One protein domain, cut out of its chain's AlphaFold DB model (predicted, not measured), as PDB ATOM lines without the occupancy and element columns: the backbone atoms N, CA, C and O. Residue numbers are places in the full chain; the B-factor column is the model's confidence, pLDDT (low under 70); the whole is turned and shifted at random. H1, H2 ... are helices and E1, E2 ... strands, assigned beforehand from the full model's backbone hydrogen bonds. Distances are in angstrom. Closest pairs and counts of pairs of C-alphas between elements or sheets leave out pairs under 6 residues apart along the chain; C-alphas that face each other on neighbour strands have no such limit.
ATOM      1  N   ALA A   4      59.204  14.158  30.721       92.00
ATOM      2  CA  ALA A   4      58.448  14.448  31.942       92.00
ATOM      3  C   ALA A   4      57.875  15.882  32.004       92.00
ATOM      4  O   ALA A   4      56.973  16.137  32.802       92.00
ATOM      5  N   ASP A   5      58.363  16.807  31.167       95.44
ATOM      6  CA  ASP A   5      57.863  18.185  31.070       95.44
ATOM      7  C   ASP A   5      56.625  18.302  30.152       95.44
ATOM      8  O   ASP A   5      55.993  19.360  30.088       95.44
ATOM      9  N   LEU A   6      56.260  17.235  29.428       92.62
ATOM     10  CA  LEU A   6      55.119  17.214  28.514       92.62
ATOM     11  C   LEU A   6      53.877  16.617  29.185       92.62
ATOM     12  O   LEU A   6      53.931  15.624  29.906       92.62
ATOM     13  N   ARG A   7      52.716  17.213  28.901       93.94
ATOM     14  CA  ARG A   7      51.403  16.703  29.317       93.94
ATOM     15  C   ARG A   7      50.587  16.351  28.075       93.94
ATOM     16  O   ARG A   7      50.679  17.089  27.092       93.94
ATOM     17  N   PRO A   8      49.756  15.295  28.106       93.38
ATOM     18  CA  PRO A   8      48.843  15.003  27.008       93.38
ATOM     19  C   PRO A   8      47.965  16.214  26.666       93.38
ATOM     20  O   PRO A   8      47.462  16.902  27.558       93.38
ATOM     21  N   ALA A   9      47.767  16.455  25.373       93.81
ATOM     22  CA  ALA A   9      46.903  17.503  24.843       93.81
ATOM     23  C   ALA A   9      46.119  16.973  23.636       93.81
ATOM     24  O   ALA A   9      46.500  15.978  23.020       93.81
ATOM     25  N   GLY A  10      45.012  17.638  23.306       95.12
ATOM     26  CA  GLY A  10      44.247  17.322  22.104       95.12
ATOM     27  C   GLY A  10      45.009  17.682  20.826       95.12
ATOM     28  O   GLY A  10      45.831  18.598  20.816       95.12
ATOM     29  N   ALA A  11      44.701  16.983  19.735       92.38
ATOM     30  CA  ALA A  11      45.154  17.349  18.398       92.38
ATOM     31  C   ALA A  11      44.162  18.324  17.743       92.38
ATOM     32  O   ALA A  11      42.950  18.190  17.913       92.38
ATOM     33  N   GLY A  12      44.672  19.286  16.970       89.19
ATOM     34  CA  GLY A  12      43.867  20.218  16.177       89.19
ATOM     35  C   GLY A  12      44.304  20.217  14.714       89.19
ATOM     36  O   GLY A  12      45.497  20.151  14.428       89.19
ATOM     37  N   ILE A  13      43.340  20.305  13.792       87.38
ATOM     38  CA  ILE A  13      43.584  20.389  12.344       87.38
ATOM     39  C   ILE A  13      43.196  21.788  11.863       87.38
ATOM     40  O   ILE A  13      42.136  22.298  12.223       87.38
ATOM     41  N   ARG A  14      44.047  22.407  11.041       86.62
ATOM     42  CA  ARG A  14      43.744  23.677  10.366       86.62
ATOM     43  C   ARG A  14      43.228  23.396   8.960       86.62
ATOM     44  O   ARG A  14      43.847  22.628   8.229       86.62
ATOM     45  N   ALA A  15      42.145  24.059   8.565       86.62
ATOM     46  CA  ALA A  15      41.674  24.083   7.180       86.62
ATOM     47  C   ALA A  15      42.527  25.063   6.346       86.62
ATOM     48  O   ALA A  15      42.047  26.101   5.904       86.62
ATOM     49  N   GLN A  16      43.822  24.765   6.230       92.44
ATOM     50  CA  GLN A  16      44.811  25.621   5.577       92.44
ATOM     51  C   GLN A  16      45.024  25.191   4.127       92.44
ATOM     52  O   GLN A  16      45.220  24.008   3.847       92.44
ATOM     53  N   ALA A  17      44.999  26.157   3.215       93.88
ATOM     54  CA  ALA A  17      45.247  25.929   1.803       93.88
ATOM     55  C   ALA A  17      46.737  25.689   1.523       93.88
ATOM     56  O   ALA A  17      47.622  26.207   2.212       93.88
ATOM     57  N   VAL A  18      46.989  24.920   0.465       94.62
ATOM     58  CA  VAL A  18      48.318  24.653  -0.084       94.62
ATOM     59  C   VAL A  18      48.312  25.073  -1.546       94.62
ATOM     60  O   VAL A  18      47.386  24.733  -2.287       94.62
ATOM     61  N   ASP A  19      49.314  25.843  -1.952       94.06
ATOM     62  CA  ASP A  19      49.434  26.304  -3.328       94.06
ATOM     63  C   ASP A  19      49.979  25.215  -4.272       94.06
ATOM     64  O   ASP A  19      50.336  24.106  -3.870       94.06
ATOM     65  N   ARG A  20      50.052  25.527  -5.571       95.75
ATOM     66  CA  ARG A  20      50.522  24.574  -6.595       95.75
ATOM     67  C   ARG A  20      52.000  24.196  -6.460       95.75
ATOM     68  O   ARG A  20      52.402  23.189  -7.031       95.75
ATOM     69  N   SER A  21      52.793  24.994  -5.750       97.19
ATOM     70  CA  SER A  21      54.185  24.681  -5.419       97.19
ATOM     71  C   SER A  21      54.330  23.859  -4.135       97.19
ATOM     72  O   SER A  21      55.437  23.437  -3.817       97.19
ATOM     73  N   GLY A  22      53.231  23.582  -3.427       96.75
ATOM     74  CA  GLY A  22      53.239  22.838  -2.172       96.75
ATOM     75  C   GLY A  22      53.457  23.710  -0.937       96.75
ATOM     76  O   GLY A  22      53.630  23.166   0.154       96.75
ATOM     77  N   HIS A  23      53.445  25.040  -1.070       95.62
ATOM     78  CA  HIS A  23      53.607  25.940   0.067       95.62
ATOM     79  C   HIS A  23      52.278  26.183   0.776       95.62
ATOM     80  O   HIS A  23      51.216  26.266   0.153       95.62
ATOM     81  N   LEU A  24      52.349  26.303   2.101       93.44
ATOM     82  CA  LEU A  24      51.218  26.718   2.916       93.44
ATOM     83  C   LEU A  24      50.890  28.172   2.594       93.44
ATOM     84  O   LEU A  24      51.781  29.016   2.565       93.44
ATOM     85  N   VAL A  25      49.614  28.459   2.357       92.62
ATOM     86  CA  VAL A  25      49.185  29.839   2.144       92.62
ATOM     87  C   VAL A  25      49.020  30.512   3.501       92.62
ATOM     88  O   VAL A  25      48.214  30.061   4.319       92.62
ATOM     89  N   ASP A  26      49.776  31.585   3.718       87.31
ATOM     90  CA  ASP A  26      49.868  32.265   5.013       87.31
ATOM     91  C   ASP A  26      48.717  33.241   5.291       87.31
ATOM     92  O   ASP A  26      48.394  33.478   6.452       87.31
ATOM     93  N   ASP A  27      48.080  33.787   4.251       87.81
ATOM     94  CA  ASP A  27      47.066  34.846   4.376       87.81
ATOM     95  C   ASP A  27      45.671  34.397   3.903       87.81
ATOM     96  O   ASP A  27      45.480  33.303   3.358       87.81
ATOM     97  N   PHE A  28      44.670  35.245   4.117       89.88
ATOM     98  CA  PHE A  28      43.303  35.032   3.678       89.88
ATOM     99  C   PHE A  28      43.203  34.951   2.155       89.88
ATOM    100  O   PHE A  28      43.717  35.792   1.423       89.88
ATOM    101  N   VAL A  29      42.486  33.939   1.666       92.44
ATOM    102  CA  VAL A  29      42.199  33.787   0.237       92.44
ATOM    103  C   VAL A  29      40.703  33.878   0.030       92.44
ATOM    104  O   VAL A  29      39.949  32.991   0.436       92.44
ATOM    105  N   LEU A  30      40.296  34.954  -0.636       92.88
ATOM    106  CA  LEU A  30      38.932  35.205  -1.073       92.88
ATOM    107  C   LEU A  30      38.853  35.019  -2.590       92.88
ATOM    108  O   LEU A  30      39.671  35.569  -3.326       92.88
ATOM    109  N   VAL A  31      37.870  34.256  -3.059       93.81
ATOM    110  CA  VAL A  31      37.636  34.026  -4.491       93.81
ATOM    111  C   VAL A  31      36.218  34.436  -4.850       93.81
ATOM    112  O   VAL A  31      35.246  33.924  -4.290       93.81
ATOM    113  N   ASP A  32      36.103  35.353  -5.803       92.50
ATOM    114  CA  ASP A  32      34.827  35.803  -6.341       92.50
ATOM    115  C   ASP A  32      34.217  34.732  -7.259       92.50
ATOM    116  O   ASP A  32      34.849  34.234  -8.191       92.50
ATOM    117  N   GLY A  33      32.964  34.374  -6.986       92.25
ATOM    118  CA  GLY A  33      32.133  33.527  -7.836       92.25
ATOM    119  C   GLY A  33      30.897  34.284  -8.339       92.25
ATOM    120  O   GLY A  33      30.572  35.357  -7.828       92.25
ATOM    121  N   PRO A  34      30.127  33.721  -9.290       90.75
ATOM    122  CA  PRO A  34      29.007  34.430  -9.921       90.75
ATOM    123  C   PRO A  34      27.938  34.955  -8.950       90.75
ATOM    124  O   PRO A  34      27.280  35.952  -9.226       90.75
ATOM    125  N   ARG A  35      27.725  34.264  -7.821       90.69
ATOM    126  CA  ARG A  35      26.725  34.625  -6.794       90.69
ATOM    127  C   ARG A  35      27.235  34.440  -5.364       90.69
ATOM    128  O   ARG A  35      26.451  34.461  -4.422       90.69
ATOM    129  N   ALA A  36      28.536  34.238  -5.188       93.44
ATOM    130  CA  ALA A  36      29.139  33.919  -3.900       93.44
ATOM    131  C   ALA A  36      30.530  34.545  -3.793       93.44
ATOM    132  O   ALA A  36      31.189  34.758  -4.805       93.44
ATOM    133  N   LEU A  37      30.948  34.831  -2.565       95.12
ATOM    134  CA  LEU A  37      32.338  35.102  -2.227       95.12
ATOM    135  C   LEU A  37      32.828  33.900  -1.419       95.12
ATOM    136  O   LEU A  37      32.220  33.552  -0.407       95.12
ATOM    137  N   HIS A  38      33.874  33.234  -1.892       94.81
ATOM    138  CA  HIS A  38      34.411  32.034  -1.262       94.81
ATOM    139  C   HIS A  38      35.597  32.394  -0.375       94.81
ATOM    140  O   HIS A  38      36.587  32.921  -0.873       94.81
ATOM    141  N   VAL A  39      35.529  32.060   0.913       93.62
ATOM    142  CA  VAL A  39      36.692  32.084   1.813       93.62
ATOM    143  C   VAL A  39      37.394  30.732   1.692       93.62
ATOM    144  O   VAL A  39      36.936  29.737   2.247       93.62
ATOM    145  N   VAL A  40      38.456  30.676   0.892       93.38
ATOM    146  CA  VAL A  40      39.168  29.433   0.535       93.38
ATOM    147  C   VAL A  40      40.331  29.155   1.486       93.38
ATOM    148  O   VAL A  40      40.690  28.001   1.702       93.38
ATOM    149  N   ASN A  41      40.898  30.201   2.084       93.50
ATOM    150  CA  ASN A  41      41.910  30.088   3.125       93.50
ATOM    151  C   ASN A  41      41.633  31.137   4.199       93.50
ATOM    152  O   ASN A  41      41.444  32.309   3.880       93.50
ATOM    153  N   ALA A  42      41.615  30.709   5.458       90.94
ATOM    154  CA  ALA A  42      41.585  31.583   6.623       90.94
ATOM    155  C   ALA A  42      42.488  30.985   7.717       90.94
ATOM    156  O   ALA A  42      41.989  30.410   8.689       90.94
ATOM    157  N   PRO A  43      43.819  30.997   7.528       84.44
ATOM    158  CA  PRO A  43      44.756  30.384   8.453       84.44
ATOM    159  C   PRO A  43      44.973  31.290   9.672       84.44
ATOM    160  O   PRO A  43      44.369  32.351   9.829       84.44
ATOM    161  N   SER A  44      45.770  30.812  10.623       71.00
ATOM    162  CA  SER A  44      45.855  31.414  11.950       71.00
ATOM    163  C   SER A  44      46.453  32.835  11.946       71.00
ATOM    164  O   SER A  44      47.472  33.042  11.300       71.00
ATOM    165  N   PRO A  45      45.930  33.741  12.796       65.75
ATOM    166  CA  PRO A  45      44.811  33.492  13.685       65.75
ATOM    167  C   PRO A  45      43.509  34.028  13.085       65.75
ATOM    168  O   PRO A  45      43.048  35.096  13.472       65.75
ATOM    169  N   ALA A  46      42.854  33.256  12.212       70.56
ATOM    170  CA  ALA A  46      41.492  33.560  11.768       70.56
ATOM    171  C   ALA A  46      40.525  33.816  12.933       70.56
ATOM    172  O   ALA A  46      39.652  34.664  12.816       70.56
ATOM    173  N   ALA A  47      40.714  33.155  14.081       77.44
ATOM    174  CA  ALA A  47      39.944  33.444  15.291       77.44
ATOM    175  C   ALA A  47      40.200  34.862  15.836       77.44
ATOM    176  O   ALA A  47      39.260  35.558  16.206       77.44
ATOM    177  N   THR A  48      41.455  35.313  15.869       85.50
ATOM    178  CA  THR A  48      41.822  36.630  16.416       85.50
ATOM    179  C   THR A  48      41.545  37.761  15.423       85.50
ATOM    180  O   THR A  48      41.205  38.865  15.833       85.50
ATOM    181  N   ALA A  49      41.633  37.488  14.121       87.25
ATOM    182  CA  ALA A  49      41.363  38.437  13.041       87.25
ATOM    183  C   ALA A  49      39.932  38.327  12.470       87.25
ATOM    184  O   ALA A  49      39.633  38.926  11.437       87.25
ATOM    185  N   ALA A  50      39.034  37.590  13.134       90.25
ATOM    186  CA  ALA A  50      37.699  37.280  12.618       90.25
ATOM    187  C   ALA A  50      36.872  38.529  12.275       90.25
ATOM    188  O   ALA A  50      36.164  38.540  11.273       90.25
ATOM    189  N   LEU A  51      36.977  39.587  13.088       92.69
ATOM    190  CA  LEU A  51      36.237  40.833  12.864       92.69
ATOM    191  C   LEU A  51      36.774  41.612  11.660       92.69
ATOM    192  O   LEU A  51      35.989  42.038  10.822       92.69
ATOM    193  N   ALA A  52      38.098  41.715  11.524       90.94
ATOM    194  CA  ALA A  52      38.713  42.356  10.364       90.94
ATOM    195  C   ALA A  52      38.387  41.599   9.062       90.94
ATOM    196  O   ALA A  52      38.063  42.214   8.051       90.94
ATOM    197  N   LEU A  53      38.391  40.260   9.101       91.44
ATOM    198  CA  LEU A  53      37.952  39.437   7.970       91.44
ATOM    199  C   LEU A  53      36.466  39.654   7.645       91.44
ATOM    200  O   LEU A  53      36.093  39.692   6.475       91.44
ATOM    201  N   ALA A  54      35.608  39.811   8.657       93.88
ATOM    202  CA  ALA A  54      34.193  40.104   8.446       93.88
ATOM    203  C   ALA A  54      33.974  41.481   7.793       93.88
ATOM    204  O   ALA A  54      33.117  41.597   6.915       93.88
ATOM    205  N   ASP A  55      34.750  42.495   8.187       94.69
ATOM    206  CA  ASP A  55      34.719  43.825   7.572       94.69
ATOM    207  C   ASP A  55      35.111  43.766   6.088       94.69
ATOM    208  O   ASP A  55      34.349  44.234   5.242       94.69
ATOM    209  N   GLU A  56      36.216  43.089   5.758       92.38
ATOM    210  CA  GLU A  56      36.660  42.873   4.371       92.38
ATOM    211  C   GLU A  56      35.595  42.139   3.537       92.38
ATOM    212  O   GLU A  56      35.242  42.563   2.434       92.38
ATOM    213  N   ILE A  57      35.019  41.054   4.074       94.38
ATOM    214  CA  ILE A  57      33.951  40.302   3.398       94.38
ATOM    215  C   ILE A  57      32.740  41.202   3.130       94.38
ATOM    216  O   ILE A  57      32.194  41.184   2.023       94.38
ATOM    217  N   ARG A  58      32.303  41.990   4.120       95.06
ATOM    218  CA  ARG A  58      31.173  42.915   3.969       95.06
ATOM    219  C   ARG A  58      31.449  43.924   2.863       95.06
ATOM    220  O   ARG A  58      30.580  44.132   2.016       95.06
ATOM    221  N   ASP A  59      32.613  44.555   2.880       93.19
ATOM    222  CA  ASP A  59      32.922  45.657   1.973       93.19
ATOM    223  C   ASP A  59      33.035  45.155   0.527       93.19
ATOM    224  O   ASP A  59      32.457  45.745  -0.391       93.19
ATOM    225  N   ARG A  60      33.613  43.967   0.333       91.12
ATOM    226  CA  ARG A  60      33.670  43.297  -0.970       91.12
ATOM    227  C   ARG A  60      32.293  42.897  -1.501       91.12
ATOM    228  O   ARG A  60      31.997  43.072  -2.684       91.12
ATOM    229  N   LEU A  61      31.413  42.405  -0.625       92.44
ATOM    230  CA  LEU A  61      30.027  42.098  -0.989       92.44
ATOM    231  C   LEU A  61      29.234  43.366  -1.334       92.44
ATOM    232  O   LEU A  61      28.461  43.339  -2.291       92.44
ATOM    233  N   ARG A  62      29.433  44.468  -0.601       90.44
ATOM    234  CA  ARG A  62      28.793  45.762  -0.892       90.44
ATOM    235  C   ARG A  62      29.172  46.270  -2.275       90.44
ATOM    236  O   ARG A  62      28.271  46.503  -3.073       90.44
ATOM    237  N   HIS A  63      30.468  46.336  -2.582       84.69
ATOM    238  CA  HIS A  63      30.956  46.779  -3.891       84.69
ATOM    239  C   HIS A  63      30.386  45.936  -5.048       84.69
ATOM    240  O   HIS A  63      30.111  46.437  -6.133       84.69
ATOM    241  N   ARG A  64      30.151  44.635  -4.829       81.69
ATOM    242  CA  ARG A  64      29.523  43.760  -5.833       81.69
ATOM    243  C   ARG A  64      28.039  44.074  -6.068       81.69
ATOM    244  O   ARG A  64      27.554  43.889  -7.180       81.69
ATOM    245  N   HIS A  65      27.308  44.459  -5.022       79.06
ATOM    246  CA  HIS A  65      25.879  44.768  -5.114       79.06
ATOM    247  C   HIS A  65      25.608  46.211  -5.558       79.06
ATOM    248  O   HIS A  65      24.566  46.455  -6.161       79.06
ATOM    249  N   ASP A  66      26.540  47.125  -5.298       74.94
ATOM    250  CA  ASP A  66      26.486  48.524  -5.710       74.94
ATOM    251  C   ASP A  66      27.917  49.066  -5.937       74.94
ATOM    252  O   ASP A  66      28.581  49.460  -4.978       74.94
TER     253      ASP A  66
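This is residues 4 to 66 of the 69 residues of an uncharacterized protein of mine drainage metagenome (UniProt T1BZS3). Little regular structure is found here: a hairpin of two short strands, E1 and E2, has one helix, H1, over one face, and a free arm, residues 4 to 13, sticks out and makes much of the length. Residues 14 to 28 loop from that arm to the hairpin. The printed part has 63 residues, 25 of them in named elements, in the order E1, E2, H1, a mixed class with an antiparallel sheet. It is only just loose, close to extended, with a radius of gyration of the C-alphas of 15.9 A and spans of 60 by 29 by 16 A.

Start at C-alpha 4, (58.448, 14.448, 31.942). E1, residues 29 to 32, begins at (42.199, 33.787, 0.237); E2 is residues 37 to 41. H1, residues 50 to 65, runs 22.6 A to C-alpha 65 at (25.879, 44.768, -5.114).

Antiparallel E1 and E2 form a hairpin at 157 degrees; N 31 and O 38 are 2.9 A apart, within hydrogen-bond range. The closest C-alphas of E2 and H1, Leu 37 and Leu 61, are 7.5 A apart. E1 and H1 are near each other, with 6 pairs of C-alphas within 10 A. In H1 every O i to N i+4 pair is within hydrogen-bond range.

C-alphas 4 and 66, the farthest apart, are 60.0 A apart. The printed part has no cut; Pro 45 alone has pLDDT under 70.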